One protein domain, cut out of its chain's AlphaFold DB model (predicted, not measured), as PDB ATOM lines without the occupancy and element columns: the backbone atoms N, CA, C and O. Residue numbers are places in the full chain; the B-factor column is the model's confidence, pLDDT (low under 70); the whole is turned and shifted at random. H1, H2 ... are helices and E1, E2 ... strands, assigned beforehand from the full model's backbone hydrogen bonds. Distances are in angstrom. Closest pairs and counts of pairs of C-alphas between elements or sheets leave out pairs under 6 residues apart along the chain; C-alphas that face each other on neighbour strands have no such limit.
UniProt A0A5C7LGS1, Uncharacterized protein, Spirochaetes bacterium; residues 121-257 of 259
ATOM      1  N   GLU A 121      21.294  18.664 -54.854       96.81
ATOM      2  CA  GLU A 121      19.943  19.137 -55.162       96.81
ATOM      3  C   GLU A 121      19.151  19.270 -53.851       96.81
ATOM      4  O   GLU A 121      18.813  18.259 -53.236       96.81
ATOM      5  N   PRO A 122      18.829  20.495 -53.398       96.38
ATOM      6  CA  PRO A 122      17.949  20.691 -52.253       96.38
ATOM      7  C   PRO A 122      16.582  20.003 -52.430       96.38
ATOM      8  O   PRO A 122      15.948  20.118 -53.484       96.38
ATOM      9  N   GLN A 123      16.082  19.349 -51.374       95.81
ATOM     10  CA  GLN A 123      14.759  18.703 -51.391       95.81
ATOM     11  C   GLN A 123      13.611  19.705 -51.563       95.81
ATOM     12  O   GLN A 123      12.594  19.364 -52.160       95.81
ATOM     13  N   LEU A 124      13.780  20.939 -51.076       95.38
ATOM     14  CA  LEU A 124      12.884  22.074 -51.305       95.38
ATOM     15  C   LEU A 124      13.600  23.143 -52.127       95.38
ATOM     16  O   LEU A 124      14.817  23.285 -52.032       95.38
ATOM     17  N   THR A 125      12.854  23.975 -52.858       95.38
ATOM     18  CA  THR A 125      13.437  25.190 -53.440       95.38
ATOM     19  C   THR A 125      14.122  26.042 -52.368       95.38
ATOM     20  O   THR A 125      13.699  26.070 -51.206       95.38
ATOM     21  N   LEU A 126      15.197  26.738 -52.747       95.38
ATOM     22  CA  LEU A 126      15.981  27.534 -51.805       95.38
ATOM     23  C   LEU A 126      15.104  28.591 -51.120       95.38
ATOM     24  O   LEU A 126      14.410  29.380 -51.773       95.38
ATOM     25  N   GLN A 127      15.145  28.588 -49.789       95.38
ATOM     26  CA  GLN A 127      14.384  29.494 -48.936       95.38
ATOM     27  C   GLN A 127      15.231  30.716 -48.597       95.38
ATOM     28  O   GLN A 127      16.453  30.671 -48.679       95.38
ATOM     29  N   ASP A 128      14.585  31.828 -48.235       93.75
ATOM     30  CA  ASP A 128      15.277  33.089 -47.910       93.75
ATOM     31  C   ASP A 128      16.283  33.522 -48.997       93.75
ATOM     32  O   ASP A 128      17.293  34.168 -48.727       93.75
ATOM     33  N   HIS A 129      15.979  33.160 -50.246       93.31
ATOM     34  CA  HIS A 129      16.843  33.362 -51.388       93.31
ATOM     35  C   HIS A 129      16.902  34.838 -51.787       93.31
ATOM     36  O   HIS A 129      15.874  35.487 -52.024       93.31
ATOM     37  N   ILE A 130      18.122  35.348 -51.908       94.50
ATOM     38  CA  ILE A 130      18.431  36.651 -52.486       94.50
ATOM     39  C   ILE A 130      19.421  36.403 -53.627       94.50
ATOM     40  O   ILE A 130      20.555  36.002 -53.346       94.50
ATOM     41  N   PRO A 131      19.018  36.622 -54.893       93.44
ATOM     42  CA  PRO A 131      19.904  36.416 -56.030       93.44
ATOM     43  C   PRO A 131      21.061  37.418 -56.011       93.44
ATOM     44  O   PRO A 131      20.932  38.533 -55.496       93.44
ATOM     45  N   THR A 132      22.160  37.049 -56.661       93.19
ATOM     46  CA  THR A 132      23.378  37.863 -56.825       93.19
ATOM     47  C   THR A 132      23.111  39.229 -57.461       93.19
ATOM     48  O   THR A 132      23.776  40.213 -57.140       93.19
ATOM     49  N   THR A 133      22.093  39.330 -58.321       91.69
ATOM     50  CA  THR A 133      21.653  40.589 -58.940       91.69
ATOM     51  C   THR A 133      21.127  41.604 -57.926       91.69
ATOM     52  O   THR A 133      21.215  42.805 -58.178       91.69
ATOM     53  N   ASN A 134      20.628  41.137 -56.777       91.88
ATOM     54  CA  ASN A 134      19.985  41.953 -55.747       91.88
ATOM     55  C   ASN A 134      20.853  42.136 -54.491       91.88
ATOM     56  O   ASN A 134      20.426  42.807 -53.555       91.88
ATOM     57  N   ASN A 135      22.047  41.542 -54.439       92.06
ATOM     58  CA  ASN A 135      22.924  41.602 -53.275       92.06
ATOM     59  C   ASN A 135      24.373  41.836 -53.712       92.06
ATOM     60  O   ASN A 135      25.081  40.925 -54.144       92.06
ATOM     61  N   LYS A 136      24.773  43.105 -53.625       91.62
ATOM     62  CA  LYS A 136      26.004  43.652 -54.193       91.62
ATOM     63  C   LYS A 136      26.741  44.484 -53.151       91.62
ATOM     64  O   LYS A 136      26.110  45.203 -52.376       91.62
ATOM     65  N   ARG A 137      28.070  44.428 -53.166       87.25
ATOM     66  CA  ARG A 137      28.955  45.246 -52.324       87.25
ATOM     67  C   ARG A 137      30.019  45.895 -53.199       87.25
ATOM     68  O   ARG A 137      30.605  45.233 -54.046       87.25
ATOM     69  N   ALA A 138      30.281  47.183 -53.003       81.00
ATOM     70  CA  ALA A 138      31.382  47.848 -53.691       81.00
ATOM     71  C   ALA A 138      32.726  47.360 -53.123       81.00
ATOM     72  O   ALA A 138      32.927  47.375 -51.907       81.00
ATOM     73  N   LEU A 139      33.638  46.941 -53.999       74.25
ATOM     74  CA  LEU A 139      34.968  46.475 -53.618       74.25
ATOM     75  C   LEU A 139      35.858  47.675 -53.269       74.25
ATOM     76  O   LEU A 139      36.012  48.595 -54.080       74.25
ATOM     77  N   SER A 140      36.454  47.651 -52.073       61.94
ATOM     78  CA  SER A 140      37.410  48.662 -51.593       61.94
ATOM     79  C   SER A 140      36.906  50.103 -51.736       61.94
ATOM     80  O   SER A 140      37.632  50.991 -52.177       61.94
ATOM     81  N   ALA A 141      35.635  50.332 -51.396       55.25
ATOM     82  CA  ALA A 141      35.025  51.647 -51.490       55.25
ATOM     83  C   ALA A 141      35.563  52.597 -50.409       55.25
ATOM     84  O   ALA A 141      35.312  52.399 -49.219       55.25
ATOM     85  N   VAL A 142      36.252  53.665 -50.819       62.31
ATOM     86  CA  VAL A 142      36.580  54.785 -49.925       62.31
ATOM     87  C   VAL A 142      35.481  55.830 -50.048       62.31
ATOM     88  O   VAL A 142      35.236  56.370 -51.129       62.31
ATOM     89  N   VAL A 143      34.805  56.103 -48.932       64.38
ATOM     90  CA  VAL A 143      33.766  57.131 -48.845       64.38
ATOM     91  C   VAL A 143      34.372  58.387 -48.233       64.38
ATOM     92  O   VAL A 143      34.617  58.441 -47.030       64.38
ATOM     93  N   THR A 144      34.562  59.421 -49.048       62.81
ATOM     94  CA  THR A 144      35.016  60.731 -48.569       62.81
ATOM     95  C   THR A 144      33.811  61.655 -48.436       62.81
ATOM     96  O   THR A 144      33.062  61.849 -49.395       62.81
ATOM     97  N   LYS A 145      33.610  62.227 -47.243       55.50
ATOM     98  CA  LYS A 145      32.558  63.219 -46.965       55.50
ATOM     99  C   LYS A 145      33.184  64.603 -46.798       55.50
ATOM    100  O   LYS A 145      34.139  64.747 -46.037       55.50
ATOM    101  N   SER A 146      32.657  65.626 -47.475       59.78
ATOM    102  CA  SER A 146      33.060  67.016 -47.211       59.78
ATOM    103  C   SER A 146      32.547  67.486 -45.844       59.78
ATOM    104  O   SER A 146      31.477  67.068 -45.404       59.78
ATOM    105  N   ALA A 147      33.263  68.413 -45.198       52.78
ATOM    106  CA  ALA A 147      32.884  68.985 -43.897       52.78
ATOM    107  C   ALA A 147      31.501  69.679 -43.889       52.78
ATOM    108  O   ALA A 147      30.918  69.891 -42.833       52.78
ATOM    109  N   SER A 148      30.956  70.001 -45.066       58.38
ATOM    110  CA  SER A 148      29.620  70.575 -45.262       58.38
ATOM    111  C   SER A 148      28.502  69.544 -45.486       58.38
ATOM    112  O   SER A 148      27.368  69.940 -45.725       58.38
ATOM    113  N   GLY A 149      28.798  68.238 -45.495       51.53
ATOM    114  CA  GLY A 149      27.812  67.166 -45.711       51.53
ATOM    115  C   GLY A 149      27.245  67.049 -47.136       51.53
ATOM    116  O   GLY A 149      26.658  66.025 -47.470       51.53
ATOM    117  N   ASN A 150      27.464  68.044 -48.002       44.56
ATOM    118  CA  ASN A 150      26.834  68.131 -49.326       44.56
ATOM    119  C   ASN A 150      27.566  67.384 -50.451       44.56
ATOM    120  O   ASN A 150      27.086  67.379 -51.584       44.56
ATOM    121  N   LYS A 151      28.730  66.779 -50.186       41.31
ATOM    122  CA  LYS A 151      29.444  65.961 -51.175       41.31
ATOM    123  C   LYS A 151      29.953  64.680 -50.531       41.31
ATOM    124  O   LYS A 151      30.796  64.717 -49.635       41.31
ATOM    125  N   VAL A 152      29.433  63.558 -51.017       57.16
ATOM    126  CA  VAL A 152      29.924  62.211 -50.733       57.16
ATOM    127  C   VAL A 152      30.505  61.684 -52.037       57.16
ATOM    128  O   VAL A 152      29.767  61.530 -53.007       57.16
ATOM    129  N   SER A 153      31.814  61.453 -52.092       54.19
ATOM    130  CA  SER A 153      32.438  60.761 -53.224       54.19
ATOM    131  C   SER A 153      32.790  59.340 -52.816       54.19
ATOM    132  O   SER A 153      33.397  59.133 -51.764       54.19
ATOM    133  N   VAL A 154      32.424  58.380 -53.661       55.19
ATOM    134  CA  VAL A 154      32.773  56.969 -53.506       55.19
ATOM    135  C   VAL A 154      33.720  56.610 -54.642       55.19
ATOM    136  O   VAL A 154      33.345  56.714 -55.807       55.19
ATOM    137  N   GLN A 155      34.946  56.221 -54.309       55.69
ATOM    138  CA  GLN A 155      35.854  55.569 -55.254       55.69
ATOM    139  C   GLN A 155      35.848  54.074 -54.942       55.69
ATOM    140  O   GLN A 155      36.143  53.702 -53.810       55.69
ATOM    141  N   SER A 156      35.481  53.235 -55.911       60.03
ATOM    142  CA  SER A 156      35.445  51.771 -55.782       60.03
ATOM    143  C   SER A 156      36.183  51.112 -56.942       60.03
ATOM    144  O   SER A 156      36.097  51.596 -58.069       60.03
ATOM    145  N   PHE A 157      36.832  49.978 -56.685       65.06
ATOM    146  CA  PHE A 157      37.623  49.238 -57.679       65.06
ATOM    147  C   PHE A 157      36.883  48.036 -58.288       65.06
ATOM    148  O   PHE A 157      37.484  47.218 -58.975       65.06
ATOM    149  N   GLY A 158      35.577  47.916 -58.043       75.25
ATOM    150  CA  GLY A 158      34.749  46.841 -58.583       75.25
ATOM    151  C   GLY A 158      33.479  46.609 -57.768       75.25
ATOM    152  O   GLY A 158      33.184  47.346 -56.823       75.25
ATOM    153  N   GLU A 159      32.738  45.563 -58.128       85.44
ATOM    154  CA  GLU A 159      31.529  45.106 -57.439       85.44
ATOM    155  C   GLU A 159      31.681  43.621 -57.092       85.44
ATOM    156  O   GLU A 159      31.957  42.797 -57.961       85.44
ATOM    157  N   GLU A 160      31.467  43.277 -55.829       90.88
ATOM    158  CA  GLU A 160      31.266  41.904 -55.380       90.88
ATOM    159  C   GLU A 160      29.770  41.589 -55.380       90.88
ATOM    160  O   GLU A 160      28.946  42.423 -54.987       90.88
ATOM    161  N   ARG A 161      29.411  40.372 -55.787       94.38
ATOM    162  CA  ARG A 161      28.027  39.888 -55.800       94.38
ATOM    163  C   ARG A 161      27.890  38.673 -54.908       94.38
ATOM    164  O   ARG A 161      28.804  37.851 -54.849       94.38
ATOM    165  N   PHE A 162      26.742  38.548 -54.253       96.38
ATOM    166  CA  PHE A 162      26.516  37.497 -53.271       96.38
ATOM    167  C   PHE A 162      25.160  36.825 -53.445       96.38
ATOM    168  O   PHE A 162      24.129  37.492 -53.495       96.38
ATOM    169  N   LEU A 163      25.150  35.500 -53.443       96.88
ATOM    170  CA  LEU A 163      23.945  34.699 -53.289       96.88
ATOM    171  C   LEU A 163      23.701  34.488 -51.791       96.88
ATOM    172  O   LEU A 163      24.618  34.118 -51.062       96.88
ATOM    173  N   LYS A 164      22.469  34.695 -51.322       97.12
ATOM    174  CA  LYS A 164      22.048  34.248 -49.983       97.12
ATOM    175  C   LYS A 164      20.929  33.242 -50.115       97.12
ATOM    176  O   LYS A 164      20.022  33.476 -50.906       97.12
ATOM    177  N   ALA A 165      20.981  32.162 -49.346       97.00
ATOM    178  CA  ALA A 165      19.917  31.168 -49.297       97.00
ATOM    179  C   ALA A 165      19.995  30.330 -48.016       97.00
ATOM    180  O   ALA A 165      21.061  30.165 -47.433       97.00
ATOM    181  N   ASN A 166      18.864  29.764 -47.611       97.56
ATOM    182  CA  ASN A 166      18.765  28.740 -46.580       97.56
ATOM    183  C   ASN A 166      18.212  27.454 -47.204       97.56
ATOM    184  O   ASN A 166      17.213  27.477 -47.936       97.56
ATOM    185  N   ILE A 167      18.862  26.333 -46.908       97.62
ATOM    186  CA  ILE A 167      18.395  25.003 -47.274       97.62
ATOM    187  C   ILE A 167      17.583  24.482 -46.086       97.62
ATOM    188  O   ILE A 167      18.139  24.122 -45.049       97.62
ATOM    189  N   LYS A 168      16.255  24.468 -46.235       96.69
ATOM    190  CA  LYS A 168      15.307  24.048 -45.192       96.69
ATOM    191  C   LYS A 168      14.702  22.685 -45.502       96.69
ATOM    192  O   LYS A 168      14.575  22.321 -46.669       96.69
ATOM    193  N   PHE A 169      14.224  22.020 -44.450       96.44
ATOM    194  CA  PHE A 169      13.504  20.742 -44.512       96.44
ATOM    195  C   PHE A 169      14.332  19.603 -45.111       96.44
ATOM    196  O   PHE A 169      13.800  18.752 -45.815       96.44
ATOM    197  N   ILE A 170      15.630  19.594 -44.810       98.06
ATOM    198  CA  ILE A 170      16.516  18.485 -45.158       98.06
ATOM    199  C   ILE A 170      16.123  17.294 -44.285       98.06
ATOM    200  O   ILE A 170      16.086  17.432 -43.064       98.06
ATOM    201  N   THR A 171      15.825  16.143 -44.872       98.00
ATOM    202  CA  THR A 171      15.401  14.962 -44.124       98.00
ATOM    203  C   THR A 171      15.649  13.677 -44.901       98.00
ATOM    204  O   THR A 171      15.419  13.620 -46.106       98.00
ATOM    205  N   ASP A 172      16.032  12.624 -44.181       97.88
ATOM    206  CA  ASP A 172      16.109  11.261 -44.720       97.88
ATOM    207  C   ASP A 172      14.738  10.555 -44.695       97.88
ATOM    208  O   ASP A 172      14.595   9.420 -45.156       97.88
ATOM    209  N   ILE A 173      13.705  11.207 -44.141       96.75
ATOM    210  CA  ILE A 173      12.348  10.664 -44.075       96.75
ATOM    211  C   ILE A 173      11.754  10.644 -45.493       96.75
ATOM    212  O   ILE A 173      11.646  11.709 -46.113       96.75
ATOM    213  N   PRO A 174      11.297   9.477 -45.995       96.00
ATOM    214  CA  PRO A 174      10.679   9.374 -47.310       96.00
ATOM    215  C   PRO A 174       9.500  10.338 -47.471       96.00
ATOM    216  O   PRO A 174       8.571  10.351 -46.661       96.00
ATOM    217  N   GLN A 175       9.524  11.125 -48.543       95.06
ATOM    218  CA  GLN A 175       8.479  12.096 -48.860       95.06
ATOM    219  C   GLN A 175       7.497  11.518 -49.889       95.06
ATOM    220  O   GLN A 175       7.901  10.746 -50.765       95.06
ATOM    221  N   PRO A 176       6.200  11.869 -49.819       92.00
ATOM    222  CA  PRO A 176       5.225  11.401 -50.796       92.00
ATOM    223  C   PRO A 176       5.545  11.951 -52.201       92.00
ATOM    224  O   PRO A 176       5.955  13.107 -52.312       92.00
ATOM    225  N   PRO A 177       5.281  11.200 -53.291       84.44
ATOM    226  CA  PRO A 177       5.609  11.630 -54.658       84.44
ATOM    227  C   PRO A 177       4.956  12.949 -55.105       84.44
ATOM    228  O   PRO A 177       5.480  13.637 -55.972       84.44
ATOM    229  N   SER A 178       3.808  13.304 -54.524       84.94
ATOM    230  CA  SER A 178       3.088  14.559 -54.782       84.94
ATOM    231  C   SER A 178       3.399  15.659 -53.759       84.94
ATOM    232  O   SER A 178       2.705  16.677 -53.708       84.94
ATOM    233  N   GLY A 179       4.378  15.432 -52.880       85.44
ATOM    234  CA  GLY A 179       4.820  16.390 -51.878       85.44
ATOM    235  C   GLY A 179       5.569  17.572 -52.491       85.44
ATOM    236  O   GLY A 179       6.030  17.535 -53.628       85.44
ATOM    237  N   LYS A 180       5.713  18.646 -51.709       88.19
ATOM    238  CA  LYS A 180       6.566  19.790 -52.081       88.19
ATOM    239  C   LYS A 180       8.056  19.527 -51.861       88.19
ATOM    240  O   LYS A 180       8.864  20.352 -52.264       88.19
ATOM    241  N   LEU A 181       8.393  18.445 -51.166       93.25
ATOM    242  CA  LEU A 181       9.761  18.014 -50.923       93.25
ATOM    243  C   LEU A 181      10.066  16.842 -51.848       93.25
ATOM    244  O   LEU A 181       9.313  15.868 -51.870       93.25
ATOM    245  N   ASN A 182      11.171  16.925 -52.578       93.12
ATOM    246  CA  ASN A 182      11.705  15.773 -53.289       93.12
ATOM    247  C   ASN A 182      12.154  14.725 -52.263       93.12
ATOM    248  O   ASN A 182      12.817  15.049 -51.277       93.12
ATOM    249  N   SER A 183      11.786  13.466 -52.492       94.69
ATOM    250  CA  SER A 183      12.188  12.369 -51.615       94.69
ATOM    251  C   SER A 183      13.650  11.999 -51.869       94.69
ATOM    252  O   SER A 183      14.020  11.716 -53.008       94.69
ATOM    253  N   ASP A 184      14.460  11.999 -50.814       94.88
ATOM    254  CA  ASP A 184      15.856  11.556 -50.807       94.88
ATOM    255  C   ASP A 184      16.154  11.001 -49.410       94.88
ATOM    256  O   ASP A 184      16.125  11.736 -48.429       94.88
ATOM    257  N   THR A 185      16.388   9.692 -49.307       96.50
ATOM    258  CA  THR A 185      16.636   9.008 -48.025       96.50
ATOM    259  C   THR A 185      18.074   9.154 -47.526       96.50
ATOM    260  O   THR A 185      18.425   8.565 -46.508       96.50
ATOM    261  N   SER A 186      18.905   9.898 -48.257       97.19
ATOM    262  CA  SER A 186      20.287  10.220 -47.907       97.19
ATOM    263  C   SER A 186      20.517  11.735 -47.856       97.19
ATOM    264  O   SER A 186      21.666  12.182 -47.871       97.19
ATOM    265  N   ALA A 187      19.454  12.545 -47.810       97.56
ATOM    266  CA  ALA A 187      19.530  14.000 -47.909       97.56
ATOM    267  C   ALA A 187      20.443  14.630 -46.847       97.56
ATOM    268  O   ALA A 187      21.176  15.577 -47.142       97.56
ATOM    269  N   VAL A 188      20.436  14.099 -45.619       98.00
ATOM    270  CA  VAL A 188      21.283  14.599 -44.528       98.00
ATOM    271  C   VAL A 188      22.760  14.305 -44.805       98.00
ATOM    272  O   VAL A 188      23.615  15.155 -44.559       98.00
ATOM    273  N   ALA A 189      23.087  13.129 -45.346       98.25
ATOM    274  CA  ALA A 189      24.454  12.807 -45.756       98.25
ATOM    275  C   ALA A 189      24.896  13.652 -46.965       98.25
ATOM    276  O   ALA A 189      26.000  14.195 -46.971       98.25
ATOM    277  N   ASN A 190      24.005  13.836 -47.941       98.25
ATOM    278  CA  ASN A 190      24.263  14.600 -49.159       98.25
ATOM    279  C   ASN A 190      24.548  16.081 -48.865       98.25
ATOM    280  O   ASN A 190      25.506  16.639 -49.402       98.25
ATOM    281  N   VAL A 191      23.769  16.720 -47.979       98.44
ATOM    282  CA  VAL A 191      24.030  18.117 -47.594       98.44
ATOM    283  C   VAL A 191      25.328  18.257 -46.798       98.44
ATOM    284  O   VAL A 191      26.022  19.254 -46.967       98.44
ATOM    285  N   ARG A 192      25.689  17.273 -45.960       98.50
ATOM    286  CA  ARG A 192      26.957  17.293 -45.213       98.50
ATOM    287  C   ARG A 192      28.140  17.234 -46.165       98.50
ATOM    288  O   ARG A 192      28.969  18.126 -46.114       98.50
ATOM    289  N   SER A 193      28.141  16.288 -47.105       98.38
ATOM    290  CA  SER A 193      29.186  16.186 -48.135       98.38
ATOM    291  C   SER A 193      29.350  17.491 -48.925       98.38
ATOM    292  O   SER A 193      30.465  17.949 -49.164       98.38
ATOM    293  N   PHE A 194      28.236  18.131 -49.294       98.62
ATOM    294  CA  PHE A 194      28.252  19.430 -49.963       98.62
ATOM    295  C   PHE A 194      28.830  20.548 -49.082       98.62
ATOM    296  O   PHE A 194      29.658  21.336 -49.542       98.62
ATOM    297  N   LEU A 195      28.402  20.636 -47.819       98.56
ATOM    298  CA  LEU A 195      28.863  21.671 -46.895       98.56
ATOM    299  C   LEU A 195      30.322  21.470 -46.486       98.56
ATOM    300  O   LEU A 195      31.034  22.465 -46.409       98.56
ATOM    301  N   ASP A 196      30.770  20.228 -46.297       98.44
ATOM    302  CA  ASP A 196      32.157  19.868 -45.989       98.44
ATOM    303  C   ASP A 196      33.101  20.373 -47.096       98.44
ATOM    304  O   ASP A 196      34.096  21.043 -46.814       98.44
ATOM    305  N   TYR A 197      32.735  20.163 -48.366       98.25
ATOM    306  CA  TYR A 197      33.463  20.727 -49.507       98.25
ATOM    307  C   TYR A 197      33.453  22.268 -49.499       98.25
ATOM    308  O   TYR A 197      34.482  22.919 -49.698       98.25
ATOM    309  N   CYS A 198      32.295  22.876 -49.223       98.19
ATOM    310  CA  CYS A 198      32.149  24.332 -49.225       98.19
ATOM    311  C   CYS A 198      32.951  25.017 -48.102       98.19
ATOM    312  O   CYS A 198      33.539  26.076 -48.340       98.19
ATOM    313  N   ILE A 199      33.001  24.444 -46.892       98.12
ATOM    314  CA  ILE A 199      33.800  25.002 -45.786       98.12
ATOM    315  C   ILE A 199      35.305  24.852 -46.021       98.12
ATOM    316  O   ILE A 199      36.076  25.685 -45.548       98.12
ATOM    317  N   GLY A 200      35.711  23.869 -46.833       96.44
ATOM    318  CA  GLY A 200      37.062  23.742 -47.383       96.44
ATOM    319  C   GLY A 200      37.413  24.787 -48.451       96.44
ATOM    320  O   GLY A 200      38.495  24.728 -49.026       96.44
ATOM    321  N   LYS A 201      36.520  25.751 -48.720       95.56
ATOM    322  CA  LYS A 201      36.648  26.774 -49.775       95.56
ATOM    323  C   LYS A 201      36.660  26.225 -51.195       95.56
ATOM    324  O   LYS A 201      37.072  26.931 -52.114       95.56
ATOM    325  N   GLY A 202      36.121  25.026 -51.386       96.25
ATOM    326  CA  GLY A 202      35.868  24.491 -52.712       96.25
ATOM    327  C   GLY A 202      34.859  25.362 -53.479       96.25
ATOM    328  O   GLY A 202      33.771  25.636 -52.956       96.25
ATOM    329  N   PRO A 203      35.179  25.822 -54.702       97.62
ATOM    330  CA  PRO A 203      34.234  26.556 -55.528       97.62
ATOM    331  C   PRO A 203      33.172  25.614 -56.108       97.62
ATOM    332  O   PRO A 203      33.429  24.436 -56.367       97.62
ATOM    333  N   VAL A 204      31.974  26.148 -56.332       97.94
ATOM    334  CA  VAL A 204      30.812  25.419 -56.855       97.94
ATOM    335  C   VAL A 204      30.228  26.142 -58.066       97.94
ATOM    336  O   VAL A 204      30.271  27.370 -58.147       97.94
ATOM    337  N   GLU A 205      29.639  25.398 -59.000       97.56
ATOM    338  CA  GLU A 205      28.750  25.982 -60.009       97.56
ATOM    339  C   GLU A 205      27.304  25.865 -59.529       97.56
ATOM    340  O   GLU A 205      26.818  24.770 -59.256       97.56
ATOM    341  N   TYR A 206      26.619  27.000 -59.420       97.25
ATOM    342  CA  TYR A 206      25.219  27.094 -59.023       97.25
ATOM    343  C   TYR A 206      24.337  27.352 -60.236       97.25
ATOM    344  O   TYR A 206      24.566  28.308 -60.978       97.25
ATOM    345  N   MET A 207      23.283  26.553 -60.389       96.31
ATOM    346  CA  MET A 207      22.210  26.807 -61.343       96.31
ATOM    347  C   MET A 207      20.899  26.979 -60.581       96.31
ATOM    348  O   MET A 207      20.444  26.065 -59.893       96.31
ATOM    349  N   ALA A 208      20.274  28.152 -60.716       94.44
ATOM    350  CA  ALA A 208      19.016  28.471 -60.035       94.44
ATOM    351  C   ALA A 208      17.840  27.584 -60.492       94.44
ATOM    352  O   ALA A 208      16.889  27.369 -59.739       94.44
ATOM    353  N   ASP A 209      17.911  27.057 -61.715       94.12
ATOM    354  CA  ASP A 209      16.995  26.053 -62.249       94.12
ATOM    355  C   ASP A 209      17.793  24.853 -62.766       94.12
ATOM    356  O   ASP A 209      18.563  24.961 -63.722       94.12
ATOM    357  N   LYS A 210      17.574  23.687 -62.157       93.62
ATOM    358  CA  LYS A 210      18.262  22.437 -62.493       93.62
ATOM    359  C   LYS A 210      18.013  21.936 -63.913       93.62
ATOM    360  O   LYS A 210      18.797  21.125 -64.413       93.62
ATOM    361  N   ASN A 211      16.949  22.416 -64.558       93.50
ATOM    362  CA  ASN A 211      16.642  22.116 -65.956       93.50
ATOM    363  C   ASN A 211      17.359  23.068 -66.933       93.50
ATOM    364  O   ASN A 211      17.488  22.746 -68.111       93.50
ATOM    365  N   SER A 212      17.879  24.199 -66.447       93.75
ATOM    366  CA  SER A 212      18.528  25.249 -67.244       93.75
ATOM    367  C   SER A 212      20.029  25.329 -66.944       93.75
ATOM    368  O   SER A 212      20.553  26.339 -66.480       93.75
ATOM    369  N   ARG A 213      20.754  24.239 -67.226       92.81
ATOM    370  CA  ARG A 213      22.160  24.057 -66.807       92.81
ATOM    371  C   ARG A 213      23.181  24.938 -67.535       92.81
ATOM    372  O   ARG A 213      24.332  25.004 -67.123       92.81
ATOM    373  N   SER A 214      22.786  25.610 -68.613       90.69
ATOM    374  CA  SER A 214      23.627  26.586 -69.321       90.69
ATOM    375  C   SER A 214      23.689  27.948 -68.627       90.69
ATOM    376  O   SER A 214      24.556  28.754 -68.957       90.69
ATOM    377  N   THR A 215      22.785  28.221 -67.685       92.00
ATOM    378  CA  THR A 215      22.743  29.469 -66.920       92.00
ATOM    379  C   THR A 215      23.217  29.182 -65.505       92.00
ATOM    380  O   THR A 215      22.491  28.593 -64.706       92.00
ATOM    381  N   TYR A 216      24.453  29.575 -65.214       95.00
ATOM    382  CA  TYR A 216      25.118  29.235 -63.963       95.00
ATOM    383  C   TYR A 216      25.972  30.388 -63.438       95.00
ATOM    384  O   TYR A 216      26.354  31.294 -64.179       95.00
ATOM    385  N   GLU A 217      26.286  30.319 -62.150       95.81
ATOM    386  CA  GLU A 217      27.211  31.215 -61.465       95.81
ATOM    387  C   GLU A 217      28.301  30.390 -60.781       95.81
ATOM    388  O   GLU A 217      28.022  29.333 -60.217       95.81
ATOM    389  N   LYS A 218      29.545  30.874 -60.820       96.56
ATOM    390  CA  LYS A 218      30.658  30.297 -60.060       96.56
ATOM    391  C   LYS A 218      30.677  30.943 -58.681       96.56
ATOM    392  O   LYS A 218      30.734  32.172 -58.584       96.56
ATOM    393  N   LEU A 219      30.614  30.139 -57.630       97.44
ATOM    394  CA  LEU A 219      30.439  30.605 -56.262       97.44
ATOM    395  C   LEU A 219      31.475  29.990 -55.322       97.44
ATOM    396  O   LEU A 219      31.874  28.845 -55.496       97.44
ATOM    397  N   VAL A 220      31.829  30.717 -54.266       97.69
ATOM    398  CA  VAL A 220      32.533  30.182 -53.092       97.69
ATOM    399  C   VAL A 220      31.755  30.548 -51.835       97.69
ATOM    400  O   VAL A 220      31.126  31.610 -51.779       97.69
ATOM    401  N   LEU A 221      31.750  29.677 -50.827       98.12
ATOM    402  CA  LEU A 221      31.092  29.973 -49.559       98.12
ATOM    403  C   LEU A 221      31.822  31.133 -48.867       98.12
ATOM    404  O   LEU A 221      32.996  31.013 -48.528       98.12
ATOM    405  N   GLU A 222      31.130  32.249 -48.660       97.81
ATOM    406  CA  GLU A 222      31.655  33.430 -47.963       97.81
ATOM    407  C   GLU A 222      31.424  33.284 -46.459       97.81
ATOM    408  O   GLU A 222      32.345  33.470 -45.672       97.81
ATOM    409  N   SER A 223      30.198  32.933 -46.057       98.12
ATOM    410  CA  SER A 223      29.835  32.813 -44.647       98.12
ATOM    411  C   SER A 223      28.666  31.868 -44.397       98.12
ATOM    412  O   SER A 223      27.832  31.601 -45.269       98.12
ATOM    413  N   THR A 224      28.600  31.389 -43.160       98.25
ATOM    414  CA  THR A 224      27.482  30.631 -42.593       98.25
ATOM    415  C   THR A 224      26.978  31.352 -41.339       98.25
ATOM    416  O   THR A 224      27.612  32.306 -40.878       98.25
ATOM    417  N   PRO A 225      25.873  30.905 -40.719       97.81
ATOM    418  CA  PRO A 225      25.467  31.433 -39.419       97.81
ATOM    419  C   PRO A 225      26.521  31.241 -38.322       97.81
ATOM    420  O   PRO A 225      26.539  32.016 -37.372       97.81
ATOM    421  N   GLN A 226      27.383  30.227 -38.457       97.31
ATOM    422  CA  GLN A 226      28.372  29.855 -37.443       97.31
ATOM    423  C   GLN A 226      29.763  30.427 -37.692       97.31
ATOM    424  O   GLN A 226      30.606  30.411 -36.800       97.31
ATOM    425  N   SER A 227      30.032  30.926 -38.896       97.00
ATOM    426  CA  SER A 227      31.362  31.390 -39.267       97.00
ATOM    427  C   SER A 227      31.266  32.503 -40.311       97.00
ATOM    428  O   SER A 227      30.700  32.341 -41.396       97.00
ATOM    429  N   SER A 228      31.839  33.660 -39.971       96.25
ATOM    430  CA  SER A 228      31.887  34.844 -40.840       96.25
ATOM    431  C   SER A 228      32.795  34.664 -42.050       96.25
ATOM    432  O   SER A 228      32.645  35.380 -43.031       96.25
ATOM    433  N   ASP A 229      33.744  33.742 -41.943       94.75
ATOM    434  CA  ASP A 229      34.689  33.347 -42.973       94.75
ATOM    435  C   ASP A 229      34.274  32.046 -43.658       94.75
ATOM    436  O   ASP A 229      35.061  31.535 -44.433       94.75
ATOM    437  N   GLY A 230      33.084  31.494 -43.386       95.69
ATOM    438  CA  GLY A 230      32.507  30.326 -44.054       95.69
ATOM    439  C   GLY A 230      33.334  29.043 -43.951       95.69
ATOM    440  O   GLY A 230      33.426  28.327 -44.943       95.69
ATOM    441  N   THR A 231      33.974  28.796 -42.809       97.12
ATOM    442  CA  THR A 231      34.840  27.639 -42.506       97.12
ATOM    443  C   THR A 231      34.210  26.654 -41.517       97.12
ATOM    444  O   THR A 231      34.793  25.617 -41.212       97.12
ATOM    445  N   ALA A 232      32.998  26.937 -41.036       97.75
ATOM    446  CA  ALA A 232      32.221  26.042 -40.181       97.75
ATOM    447  C   ALA A 232      30.735  26.093 -40.550       97.75
ATOM    448  O   ALA A 232      30.252  27.108 -41.054       97.75
ATOM    449  N   TYR A 233      29.991  25.026 -40.264       98.19
ATOM    450  CA  TYR A 233      28.533  24.993 -40.378       98.19
ATOM    451  C   TYR A 233      27.918  24.192 -39.229       98.19
ATOM    452  O   TYR A 233      28.593  23.429 -38.545       98.19
ATOM    453  N   GLU A 234      26.611  24.350 -39.050       97.44
ATOM    454  CA  GLU A 234      25.798  23.507 -38.182       97.44
ATOM    455  C   GLU A 234      24.495  23.182 -38.915       97.44
ATOM    456  O   GLU A 234      23.918  24.046 -39.579       97.44
ATOM    457  N   LEU A 235      24.037  21.935 -38.801       97.38
ATOM    458  CA  LEU A 235      22.694  21.550 -39.222       97.38
ATOM    459  C   LEU A 235      21.768  21.623 -38.018       97.38
ATOM    460  O   LEU A 235      21.845  20.788 -37.117       97.38
ATOM    461  N   LYS A 236      20.882  22.615 -38.016       97.00
ATOM    462  CA  LYS A 236      19.926  22.808 -36.933       97.00
ATOM    463  C   LYS A 236      18.700  21.937 -37.163       97.00
ATOM    464  O   LYS A 236      18.007  22.096 -38.166       97.00
ATOM    465  N   GLU A 237      18.411  21.047 -36.222       97.00
ATOM    466  CA  GLU A 237      17.190  20.245 -36.249       97.00
ATOM    467  C   GLU A 237      15.953  21.101 -35.931       97.00
ATOM    468  O   GLU A 237      15.975  21.992 -35.078       97.00
ATOM    469  N   TYR A 238      14.829  20.796 -36.575       95.25
ATOM    470  CA  TYR A 238      13.523  21.392 -36.302       95.25
ATOM    471  C   TYR A 238      12.799  20.764 -35.105       95.25
ATOM    472  O   TYR A 238      11.565  20.767 -35.052       95.25
ATOM    473  N   TYR A 239      13.550  20.299 -34.106       92.19
ATOM    474  CA  TYR A 239      12.995  19.748 -32.873       92.19
ATOM    475  C   TYR A 239      12.036  20.744 -32.195       92.19
ATOM    476  O   TYR A 239      10.890  20.402 -31.904       92.19
ATOM    477  N   ASP A 240      12.433  22.019 -32.098       90.44
ATOM    478  CA  ASP A 240      11.616  23.111 -31.534       90.44
ATOM    479  C   ASP A 240      10.303  23.369 -32.296       90.44
ATOM    480  O   ASP A 240       9.391  24.016 -31.782       90.44
ATOM    481  N   LYS A 241      10.198  22.892 -33.543       91.62
ATOM    482  CA  LYS A 241       9.011  23.037 -34.400       91.62
ATOM    483  C   LYS A 241       8.182  21.752 -34.479       91.62
ATOM    484  O   LYS A 241       7.259  21.686 -35.288       91.62
ATOM    485  N   GLY A 242       8.510  20.737 -33.676       94.06
ATOM    486  CA  GLY A 242       7.829  19.442 -33.690       94.06
ATOM    487  C   GLY A 242       8.098  18.614 -34.948       94.06
ATOM    488  O   GLY A 242       7.285  17.762 -35.296       94.06
ATOM    489  N   LEU A 243       9.216  18.865 -35.640       95.12
ATOM    490  CA  LEU A 243       9.634  18.135 -36.840       95.12
ATOM    491  C   LEU A 243      10.989  17.444 -36.596       95.12
ATOM    492  O   LEU A 243      11.994  17.848 -37.187       95.12
ATOM    493  N   PRO A 244      11.047  16.432 -35.709       95.62
ATOM    494  CA  PRO A 244      12.269  15.662 -35.500       95.62
ATOM    495  C   PRO A 244      12.694  14.963 -36.799       95.62
ATOM    496  O   PRO A 244      11.852  14.507 -37.576       95.62
ATOM    497  N   GLY A 245      14.000  14.904 -37.048       95.69
ATOM    498  CA  GLY A 245      14.578  14.366 -38.281       95.69
ATOM    499  C   GLY A 245      14.521  15.305 -39.493       95.69
ATOM    500  O   GLY A 245      14.880  14.884 -40.594       95.69
ATOM    501  N   TYR A 246      14.086  16.558 -39.318       97.81
ATOM    502  CA  TYR A 246      14.195  17.613 -40.328       97.81
ATOM    503  C   TYR A 246      15.221  18.656 -39.896       97.81
ATOM    504  O   TYR A 246      15.206  19.102 -38.751       97.81
ATOM    505  N   PHE A 247      16.064  19.099 -40.823       98.31
ATOM    506  CA  PHE A 247      17.175  20.007 -40.553       98.31
ATOM    507  C   PHE A 247      17.146  21.248 -41.453       98.31
ATOM    508  O   PHE A 247      16.504  21.273 -42.512       98.31
ATOM    509  N   GLU A 248      17.878  22.283 -41.041       98.00
ATOM    510  CA  GLU A 248      18.224  23.435 -41.871       98.00
ATOM    511  C   GLU A 248      19.675  23.881 -41.691       98.00
ATOM    512  O   GLU A 248      20.290  23.643 -40.653       98.00
ATOM    513  N   THR A 249      20.201  24.589 -42.690       98.06
ATOM    514  CA  THR A 249      21.557  25.169 -42.654       98.06
ATOM    515  C   THR A 249      21.612  26.555 -42.018       98.06
ATOM    516  O   THR A 249      22.689  27.077 -41.737       98.06
ATOM    517  N   GLY A 250      20.458  27.217 -41.885       97.38
ATOM    518  CA  GLY A 250      20.409  28.670 -41.747       97.38
ATOM    519  C   GLY A 250      20.879  29.376 -43.027       97.38
ATOM    520  O   GLY A 250      20.999  28.756 -44.086       97.38
ATOM    521  N   ILE A 251      21.091  30.694 -42.961       97.88
ATOM    522  CA  ILE A 251      21.450  31.490 -44.146       97.88
ATOM    523  C   ILE A 251      22.923  31.275 -44.496       97.88
ATOM    524  O   ILE A 251      23.814  31.748 -43.793       97.88
ATOM    525  N   LEU A 252      23.154  30.629 -45.631       98.31
ATOM    526  CA  LEU A 252      24.442  30.554 -46.300       98.31
ATOM    527  C   LEU A 252      24.603  31.777 -47.205       98.31
ATOM    528  O   LEU A 252      23.676  32.150 -47.932       98.31
ATOM    529  N   THR A 253      25.782  32.392 -47.170       98.25
ATOM    530  CA  THR A 253      26.164  33.453 -48.104       98.25
ATOM    531  C   THR A 253      27.288  32.944 -48.987       98.25
ATOM    532  O   THR A 253      28.343  32.562 -48.493       98.25
ATOM    533  N   PHE A 254      27.075  32.978 -50.293       98.12
ATOM    534  CA  PHE A 254      28.075  32.643 -51.294       98.12
ATOM    535  C   PHE A 254      28.493  33.899 -52.045       98.12
ATOM    536  O   PHE A 254      27.651  34.738 -52.364       98.12
ATOM    537  N   LYS A 255      29.778  34.019 -52.356       97.12
ATOM    538  CA  LYS A 255      30.349  35.093 -53.168       97.12
ATOM    539  C   LYS A 255      30.563  34.602 -54.597       97.12
ATOM    540  O   LYS A 255      31.066  33.500 -54.796       97.12
ATOM    541  N   VAL A 256      30.208  35.429 -55.578       96.19
ATOM    542  CA  VAL A 256      30.523  35.174 -56.992       96.19
ATOM    543  C   VAL A 256      32.020  35.337 -57.218       96.19
ATOM    544  O   VAL A 256      32.603  36.342 -56.801       96.19
ATOM    545  N   ILE A 257      32.623  34.372 -57.907       93.25
ATOM    546  CA  ILE A 257      34.038  34.394 -58.283       93.25
ATOM    547  C   ILE A 257      34.202  34.490 -59.800       93.25
ATOM    548  O   ILE A 257      33.392  33.977 -60.574       93.25
TER     549      ILE A 257
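This is residues 121 to 257 of the 259 residues of an uncharacterized protein of Spirochaetes bacterium (UniProt A0A5C7LGS1). A strongly twisted sheet is built on two long strands side by side, E5 and E9, with one helix, H1, packed on it and shorter strands along its borders. The hairpin of E3 and E4 extends from one end as a narrow arm and makes much of the length; its tip, residues 146 to 151, sticks out. The printed part has 137 residues, with nine named strands and one named helix in the order E1 E2 E3 E4 E5 H1 E6 E7 E8 E9; the class is mostly strand, though under half of the residues are in named elements. The main sheet is branched, its neighbour pairs antiparallel. The whole is loose and elongated, with a radius of gyration of the C-alphas of 18.5 A and spans of 63 by 38 by 28 A.

Find C-alpha 127 at (14.384, 29.494, -48.936), where E1, residues 127 to 130, begins. Next come E2, residues 136 to 138, E3, residues 142 to 145, and E4, residues 152 to 155. E5, residues 159 to 170, covers 32.9 A from C-alpha 159 at (31.529, 45.106, -57.439). H1, residues 187 to 199, is 18.1 A long. Then read E6, residues 204 to 207, E7, residues 217 to 223 and 17.1 A long, and E8, residues 236 to 238. E9, residues 243 to 256, runs 33.7 A to C-alpha 256 at (30.523, 35.174, -56.992) and bends by 55 degrees at residue 246.

Start at E5 and E9, antiparallel at 170 degrees, where N 163 and O 254 are 2.8 A apart. On the other side of E5 from E9 lie E1, with N 130 and O 164 at 2.8 A, and E2, with N 137 and O 160 at 2.8 A. On the other side of E9 from E5 lie E7, with N 222 and O 253 at 2.8 A, and E8, which forms a hairpin with E9, with N 238 and O 246 at 2.8 A. E6 and E7 form a hairpin, with N 204 and O 219 at 2.8 A. H1 is on this sheet at a height of 7.3 A, over none of its strands, but only just: 2 of its C-alphas fall on E5. The closest C-alphas of H1 and E7, those of Cys 198 and Leu 221, are 5.7 A apart. In H1 every O i to N i+4 pair is within hydrogen-bond range. E3 and E4 form their own antiparallel hairpin, with N 144 and O 153 at 3.0 A; E3 is apart from E5.

The C-alphas of Ala 147 and Pro 177, the two farthest apart, are 64.4 A apart. The printed part has no cut. Look for the long links at residues 171 to 186 and 224 to 235. The mean pLDDT of the printed part is 90.0, with residues 140 to 157 under 70.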